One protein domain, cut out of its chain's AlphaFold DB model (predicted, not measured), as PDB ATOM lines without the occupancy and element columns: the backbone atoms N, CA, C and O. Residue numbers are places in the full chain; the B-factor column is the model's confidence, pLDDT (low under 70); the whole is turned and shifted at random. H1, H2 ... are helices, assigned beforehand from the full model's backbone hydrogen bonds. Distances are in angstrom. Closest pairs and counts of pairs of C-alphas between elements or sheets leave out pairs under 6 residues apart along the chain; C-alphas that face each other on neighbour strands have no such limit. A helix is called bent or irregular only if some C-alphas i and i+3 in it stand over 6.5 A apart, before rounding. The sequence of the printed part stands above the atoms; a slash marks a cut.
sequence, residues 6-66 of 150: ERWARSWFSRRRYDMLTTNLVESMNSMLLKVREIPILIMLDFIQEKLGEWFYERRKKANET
ATOM      1  N   GLU A   6     153.951 203.611 107.974       84.12
ATOM      2  CA  GLU A   6     153.611 204.691 108.898       84.12
ATOM      3  C   GLU A   6     154.012 206.080 108.379       84.12
ATOM      4  O   GLU A   6     153.639 207.087 108.969       84.12
ATOM      5  N   ARG A   7     154.794 206.208 107.301       76.69
ATOM      6  CA  ARG A   7     155.127 207.523 106.721       76.69
ATOM      7  C   ARG A   7     154.149 207.959 105.639       76.69
ATOM      8  O   ARG A   7     153.914 209.164 105.501       76.69
ATOM      9  N   TRP A   8     153.556 207.012 104.915       76.50
ATOM     10  CA  TRP A   8     152.785 207.290 103.702       76.50
ATOM     11  C   TRP A   8     151.360 206.715 103.707       76.50
ATOM     12  O   TRP A   8     150.479 207.321 103.101       76.50
ATOM     13  N   ALA A   9     151.088 205.619 104.418       80.19
ATOM     14  CA  ALA A   9     149.761 205.015 104.502       80.19
ATOM     15  C   ALA A   9     148.927 205.649 105.629       80.19
ATOM     16  O   ALA A   9     149.316 205.644 106.799       80.19
ATOM     17  N   ARG A  10     147.734 206.153 105.287       79.44
ATOM     18  CA  ARG A  10     146.795 206.770 106.246       79.44
ATOM     19  C   ARG A  10     146.352 205.793 107.341       79.44
ATOM     20  O   ARG A  10     146.235 206.199 108.490       79.44
ATOM     21  N   SER A  11     146.164 204.518 107.001       78.75
ATOM     22  CA  SER A  11     145.736 203.463 107.932       78.75
ATOM     23  C   SER A  11     146.771 203.098 108.998       78.75
ATOM     24  O   SER A  11     146.389 202.611 110.056       78.75
ATOM     25  N   TRP A  12     148.058 203.355 108.741       77.69
ATOM     26  CA  TRP A  12     149.166 203.038 109.650       77.69
ATOM     27  C   TRP A  12     149.719 204.276 110.370       77.69
ATOM     28  O   TRP A  12     150.650 204.169 111.168       77.69
ATOM     29  N   PHE A  13     149.170 205.469 110.114       78.38
ATOM     30  CA  PHE A  13     149.635 206.684 110.776       78.38
ATOM     31  C   PHE A  13     149.164 206.723 112.234       78.38
ATOM     32  O   PHE A  13     147.983 206.568 112.527       78.38
ATOM     33  N   SER A  14     150.086 206.991 113.161       72.19
ATOM     34  CA  SER A  14     149.796 207.019 114.604       72.19
ATOM     35  C   SER A  14     148.899 208.184 115.037       72.19
ATOM     36  O   SER A  14     148.347 208.173 116.136       72.19
ATOM     37  N   ARG A  15     148.753 209.206 114.188       71.31
ATOM     38  CA  ARG A  15     147.845 210.337 114.402       71.31
ATOM     39  C   ARG A  15     146.740 210.330 113.355       71.31
ATOM     40  O   ARG A  15     146.871 209.748 112.287       71.31
ATOM     41  N   ARG A  16     145.653 211.040 113.629       69.06
ATOM     42  CA  ARG A  16     144.609 211.264 112.628       69.06
ATOM     43  C   ARG A  16     145.079 212.384 111.704       69.06
ATOM     44  O   ARG A  16     145.261 213.512 112.154       69.06
ATOM     45  N   ARG A  17     145.365 212.064 110.439       57.91
ATOM     46  CA  ARG A  17     145.539 213.095 109.407       57.91
ATOM     47  C   ARG A  17     144.158 213.445 108.874       57.91
ATOM     48  O   ARG A  17     143.396 212.535 108.549       57.91
ATOM     49  N   TYR A  18     143.876 214.744 108.790       59.12
ATOM     50  CA  TYR A  18     142.752 215.250 108.011       59.12
ATOM     51  C   TYR A  18     142.812 214.676 106.597       59.12
ATOM     52  O   TYR A  18     143.896 214.391 106.075       59.12
ATOM     53  N   ASP A  19     141.632 214.444 106.038       54.81
ATOM     54  CA  ASP A  19     141.485 213.758 104.774       54.81
ATOM     55  C   ASP A  19     142.236 214.495 103.654       54.81
ATOM     56  O   ASP A  19     142.220 215.722 103.571       54.81
ATOM     57  N   MET A  20     142.897 213.700 102.814       53.38
ATOM     58  CA  MET A  20     143.504 214.084 101.541       53.38
ATOM     59  C   MET A  20     144.638 215.135 101.564       53.38
ATOM     60  O   MET A  20     144.435 216.336 101.408       53.38
ATOM     61  N   LEU A  21     145.883 214.642 101.510       54.25
ATOM     62  CA  LEU A  21     146.962 215.305 100.757       54.25
ATOM     63  C   LEU A  21     146.652 215.224  99.247       54.25
ATOM     64  O   LEU A  21     147.393 214.601  98.489       54.25
ATOM     65  N   THR A  22     145.524 215.774  98.797       55.22
ATOM     66  CA  THR A  22     145.266 215.925  97.364       55.22
ATOM     67  C   THR A  22     145.926 217.210  96.891       55.22
ATOM     68  O   THR A  22     145.854 218.252  97.548       55.22
ATOM     69  N   THR A  23     146.588 217.141  95.736       62.66
ATOM     70  CA  THR A  23     147.191 218.312  95.090       62.66
ATOM     71  C   THR A  23     146.163 219.420  94.876       62.66
ATOM     72  O   THR A  23     146.534 220.582  94.931       62.66
ATOM     73  N   ASN A  24     144.872 219.086  94.798       73.00
ATOM     74  CA  ASN A  24     143.734 220.003  94.711       73.00
ATOM     75  C   ASN A  24     143.777 221.179  95.700       73.00
ATOM     76  O   ASN A  24     143.475 222.304  95.307       73.00
ATOM     77  N   LEU A  25     144.142 220.964  96.975       73.44
ATOM     78  CA  LEU A  25     144.225 222.072  97.939       73.44
ATOM     79  C   LEU A  25     145.360 223.028  97.561       73.44
ATOM     80  O   LEU A  25     145.171 224.241  97.516       73.44
ATOM     81  N   VAL A  26     146.530 222.466  97.261       79.81
ATOM     82  CA  VAL A  26     147.722 223.222  96.863       79.81
ATOM     83  C   VAL A  26     147.483 223.937  95.533       79.81
ATOM     84  O   VAL A  26     147.843 225.099  95.393       79.81
ATOM     85  N   GLU A  27     146.831 223.285  94.576       84.25
ATOM     86  CA  GLU A  27     146.443 223.835  93.277       84.25
ATOM     87  C   GLU A  27     145.429 224.969  93.426       84.25
ATOM     88  O   GLU A  27     145.612 226.030  92.833       84.25
ATOM     89  N   SER A  28     144.400 224.795  94.260       85.31
ATOM     90  CA  SER A  28     143.408 225.835  94.541       85.31
ATOM     91  C   SER A  28     144.049 227.052  95.208       85.31
ATOM     92  O   SER A  28     143.818 228.185  94.780       85.31
ATOM     93  N   MET A  29     144.920 226.831  96.197       84.00
ATOM     94  CA  MET A  29     145.680 227.907  96.834       84.00
ATOM     95  C   MET A  29     146.630 228.595  95.849       84.00
ATOM     96  O   MET A  29     146.663 229.820  95.800       84.00
ATOM     97  N   ASN A  30     147.360 227.839  95.028       85.88
ATOM     98  CA  ASN A  30     148.258 228.396  94.013       85.88
ATOM     99  C   ASN A  30     147.497 229.204  92.958       85.88
ATOM    100  O   ASN A  30     147.964 230.267  92.559       85.88
ATOM    101  N   SER A  31     146.323 228.732  92.536       88.50
ATOM    102  CA  SER A  31     145.443 229.444  91.606       88.50
ATOM    103  C   SER A  31     144.943 230.760  92.209       88.50
ATOM    104  O   SER A  31     145.031 231.809  91.573       88.50
ATOM    105  N   MET A  32     144.509 230.733  93.474       89.06
ATOM    106  CA  MET A  32     144.083 231.927  94.214       89.06
ATOM    107  C   MET A  32     145.220 232.949  94.368       89.06
ATOM    108  O   MET A  32     145.001 234.150  94.217       89.06
ATOM    109  N   LEU A  33     146.446 232.475  94.603       89.12
ATOM    110  CA  LEU A  33     147.627 233.312  94.825       89.12
ATOM    111  C   LEU A  33     148.358 233.725  93.544       89.12
ATOM    112  O   LEU A  33     149.294 234.522  93.627       89.12
ATOM    113  N   LEU A  34     147.952 233.220  92.375       89.38
ATOM    114  CA  LEU A  34     148.712 233.326  91.126       89.38
ATOM    115  C   LEU A  34     149.134 234.768  90.807       89.38
ATOM    116  O   LEU A  34     150.294 235.013  90.498       89.38
ATOM    117  N   LYS A  35     148.208 235.726  90.943       81.56
ATOM    118  CA  LYS A  35     148.452 237.147  90.637       81.56
ATOM    119  C   LYS A  35     149.198 237.897  91.739       81.56
ATOM    120  O   LYS A  35     149.851 238.893  91.467       81.56
ATOM    121  N   VAL A  36     149.073 237.448  92.987       86.00
ATOM    122  CA  VAL A  36     149.612 238.163  94.156       86.00
ATOM    123  C   VAL A  36     151.033 237.702  94.486       86.00
ATOM    124  O   VAL A  36     151.786 238.408  95.146       86.00
ATOM    125  N   ARG A  37     151.444 236.543  93.964       87.50
ATOM    126  CA  ARG A  37     152.793 235.998  94.141       87.50
ATOM    127  C   ARG A  37     153.892 236.825  93.461       87.50
ATOM    128  O   ARG A  37     155.046 236.730  93.865       87.50
ATOM    129  N   GLU A  38     153.548 237.620  92.450       88.50
ATOM    130  CA  GLU A  38     154.484 238.501  91.731       88.50
ATOM    131  C   GLU A  38     154.637 239.885  92.393       88.50
ATOM    132  O   GLU A  38     155.371 240.743  91.906       88.50
ATOM    133  N   ILE A  39     153.950 240.110  93.516       89.69
ATOM    134  CA  ILE A  39     153.862 241.383  94.241       89.69
ATOM    135  C   ILE A  39     154.641 241.254  95.573       89.69
ATOM    136  O   ILE A  39     154.855 240.133  96.044       89.69
ATOM    137  N   PRO A  40     155.105 242.352  96.212       93.94
ATOM    138  CA  PRO A  40     155.796 242.280  97.499       93.94
ATOM    139  C   PRO A  40     155.088 241.437  98.568       93.94
ATOM    140  O   PRO A  40     153.868 241.486  98.719       93.94
ATOM    141  N   ILE A  41     155.886 240.727  99.373       90.69
ATOM    142  CA  ILE A  41     155.409 239.746 100.363       90.69
ATOM    143  C   ILE A  41     154.380 240.310 101.349       90.69
ATOM    144  O   ILE A  41     153.464 239.597 101.740       90.69
ATOM    145  N   LEU A  42     154.500 241.587 101.722       93.12
ATOM    146  CA  LEU A  42     153.553 242.244 102.626       93.12
ATOM    147  C   LEU A  42     152.144 242.276 102.021       93.12
ATOM    148  O   LEU A  42     151.196 241.846 102.666       93.12
ATOM    149  N   ILE A  43     152.029 242.655 100.747       91.00
ATOM    150  CA  ILE A  43     150.746 242.704 100.032       91.00
ATOM    151  C   ILE A  43     150.173 241.291  99.866       91.00
ATOM    152  O   ILE A  43     148.967 241.082  99.984       91.00
ATOM    153  N   MET A  44     151.035 240.296  99.639       91.38
ATOM    154  CA  MET A  44     150.617 238.894  99.584       91.38
ATOM    155  C   MET A  44     150.051 238.403 100.921       91.38
ATOM    156  O   MET A  44     149.036 237.704 100.931       91.38
ATOM    157  N   LEU A  45     150.673 238.770 102.043       92.12
ATOM    158  CA  LEU A  45     150.186 238.419 103.376       92.12
ATOM    159  C   LEU A  45     148.862 239.111 103.703       92.12
ATOM    160  O   LEU A  45     147.973 238.449 104.240       92.12
ATOM    161  N   ASP A  46     148.712 240.387 103.355       93.25
ATOM    162  CA  ASP A  46     147.465 241.132 103.564       93.25
ATOM    163  C   ASP A  46     146.311 240.497 102.777       93.25
ATOM    164  O   ASP A  46     145.254 240.207 103.338       93.25
ATOM    165  N   PHE A  47     146.550 240.151 101.509       92.06
ATOM    166  CA  PHE A  47     145.569 239.461 100.673       92.06
ATOM    167  C   PHE A  47     145.169 238.087 101.232       92.06
ATOM    168  O   PHE A  47     143.990 237.731 101.241       92.06
ATOM    169  N   ILE A  48     146.137 237.302 101.721       91.62
ATOM    170  CA  ILE A  48     145.853 236.006 102.354       91.62
ATOM    171  C   ILE A  48     144.986 236.200 103.598       91.62
ATOM    172  O   ILE A  48     144.019 235.459 103.783       91.62
ATOM    173  N   GLN A  49     145.312 237.177 104.446       94.50
ATOM    174  CA  GLN A  49     144.541 237.460 105.656       94.50
ATOM    175  C   GLN A  49     143.103 237.868 105.324       94.50
ATOM    176  O   GLN A  49     142.173 237.330 105.925       94.50
ATOM    177  N   GLU A  50     142.915 238.741 104.333       94.38
ATOM    178  CA  GLU A  50     141.598 239.157 103.848       94.38
ATOM    179  C   GLU A  50     140.783 237.958 103.344       94.38
ATOM    180  O   GLU A  50     139.665 237.724 103.809       94.38
ATOM    181  N   LYS A  51     141.366 237.123 102.470       93.19
ATOM    182  CA  LYS A  51     140.689 235.937 101.916       93.19
ATOM    183  C   LYS A  51     140.333 234.910 102.983       93.19
ATOM    184  O   LYS A  51     139.238 234.348 102.961       93.19
ATOM    185  N   LEU A  52     141.233 234.664 103.934       92.56
ATOM    186  CA  LEU A  52     140.942 233.792 105.071       92.56
ATOM    187  C   LEU A  52     139.810 234.369 105.926       92.56
ATOM    188  O   LEU A  52     138.916 233.619 106.320       92.56
ATOM    189  N   GLY A  53     139.817 235.681 106.173       95.94
ATOM    190  CA  GLY A  53     138.761 236.390 106.891       95.94
ATOM    191  C   GLY A  53     137.391 236.209 106.238       95.94
ATOM    192  O   GLY A  53     136.457 235.754 106.902       95.94
ATOM    193  N   GLU A  54     137.289 236.472 104.933       95.38
ATOM    194  CA  GLU A  54     136.071 236.255 104.142       95.38
ATOM    195  C   GLU A  54     135.588 234.801 104.236       95.38
ATOM    196  O   GLU A  54     134.430 234.539 104.561       95.38
ATOM    197  N   TRP A  55     136.474 233.826 104.013       93.38
ATOM    198  CA  TRP A  55     136.098 232.411 104.060       93.38
ATOM    199  C   TRP A  55     135.639 231.960 105.443       93.38
ATOM    200  O   TRP A  55     134.687 231.182 105.546       93.38
ATOM    201  N   PHE A  56     136.298 232.409 106.512       93.19
ATOM    202  CA  PHE A  56     135.872 232.084 107.871       93.19
ATOM    203  C   PHE A  56     134.541 232.737 108.219       93.19
ATOM    204  O   PHE A  56     133.720 232.101 108.884       93.19
ATOM    205  N   TYR A  57     134.312 233.967 107.762       94.94
ATOM    206  CA  TYR A  57     133.040 234.648 107.942       94.94
ATOM    207  C   TYR A  57     131.903 233.896 107.239       94.94
ATOM    208  O   TYR A  57     130.935 233.511 107.893       94.94
ATOM    209  N   GLU A  58     132.063 233.577 105.953       93.06
ATOM    210  CA  GLU A  58     131.056 232.850 105.170       93.06
ATOM    211  C   GLU A  58     130.774 231.451 105.734       93.06
ATOM    212  O   GLU A  58     129.619 231.040 105.854       93.06
ATOM    213  N   ARG A  59     131.813 230.708 106.144       88.94
ATOM    214  CA  ARG A  59     131.635 229.392 106.784       88.94
ATOM    215  C   ARG A  59     130.898 229.497 108.116       88.94
ATOM    216  O   ARG A  59     130.019 228.683 108.379       88.94
ATOM    217  N   ARG A  60     131.226 230.494 108.944       89.94
ATOM    218  CA  ARG A  60     130.552 230.726 110.230       89.94
ATOM    219  C   ARG A  60     129.091 231.115 110.029       89.94
ATOM    220  O   ARG A  60     128.235 230.600 110.737       89.94
ATOM    221  N   LYS A  61     128.809 231.987 109.060       91.75
ATOM    222  CA  LYS A  61     127.446 232.381 108.701       91.75
ATOM    223  C   LYS A  61     126.613 231.160 108.307       91.75
ATOM    224  O   LYS A  61     125.583 230.916 108.925       91.75
ATOM    225  N   LYS A  62     127.121 230.331 107.387       86.94
ATOM    226  CA  LYS A  62     126.464 229.074 106.983       86.94
ATOM    227  C   LYS A  62     126.240 228.124 108.158       86.94
ATOM    228  O   LYS A  62     125.159 227.563 108.283       86.94
ATOM    229  N   ALA A  63     127.235 227.959 109.030       84.31
ATOM    230  CA  ALA A  63     127.104 227.108 110.212       84.31
ATOM    231  C   ALA A  63     126.006 227.608 111.167       84.31
ATOM    232  O   ALA A  63     125.230 226.804 111.667       84.31
ATOM    233  N   ASN A  64     125.895 228.923 111.373       86.19
ATOM    234  CA  ASN A  64     124.866 229.515 112.233       86.19
ATOM    235  C   ASN A  64     123.451 229.429 111.638       86.19
ATOM    236  O   ASN A  64     122.478 229.392 112.384       86.19
ATOM    237  N   GLU A  65     123.328 229.420 110.310       85.75
ATOM    238  CA  GLU A  65     122.049 229.254 109.601       85.75
ATOM    239  C   GLU A  65     121.594 227.781 109.541       85.75
ATOM    240  O   GLU A  65     120.451 227.490 109.191       85.75
ATOM    241  N   THR A  66     122.477 226.840 109.890       77.75
ATOM    242  CA  THR A  66     122.238 225.398 109.797       77.75
ATOM    243  C   THR A  66     121.728 224.853 111.135       77.75
ATOM    244  O   THR A  66     122.424 224.907 112.142       77.75
TER     245      THR A  66
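This is residues 6 to 66 of the 150 residues of the protein "uncharacterized protein LOC107795828" of Nicotiana tabacum (UniProt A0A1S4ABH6). Two helices meet near their ends as an open V, the shorter H1 making one arm and the long H2 the other, and residues 6 to 22 prolong the H1 arm as a winding tail with a small curl at its far end, residues 6 to 13. The short link between the helices makes the corner, and residues 52 to 66 stick out as the free end of the H2 arm. The printed part has 61 residues with two named helices, H1 then H2, and no named strand; the class is all helix. The whole is only just extended, close to loose, with a radius of gyration of the C-alphas of 16.1 A, and its outline is flat, spanning 41 by 36 by 17 A.

After residues 6 to 22, H1, residues 23 to 33, is joined by a short link of 7 residues to H2, residues 41 to 65. H1 and H2 are close but not clearly touching; their closest C-alphas, those of Leu 33 and Met 44, are 7.9 A apart. Their lines stand at a steep tilt of 63 degrees, and they run opposite ways. Their centres are 15.5 A apart. In H1 and H2 every O i to N i+4 pair is within hydrogen-bond range.

The printed part begins with C-alpha 6 at (153.611, 204.691, 108.898). H1, Thr 23 to Leu 33, begins with C-alpha 23 at (147.191, 218.312, 95.090) and measures 15.0 A from first to last C-alpha. H2, Ile 41 to Glu 65, measures 36.2 A and ends with C-alpha 65 at (122.049, 229.254, 109.601). Neither helix is bent.

The two C-alphas farthest apart are those of Trp 12 and Pro 40, at 41.6 A. The printed part has no cut. The mean pLDDT of the printed part is 82.9, and residues 16 to 23 are under 70.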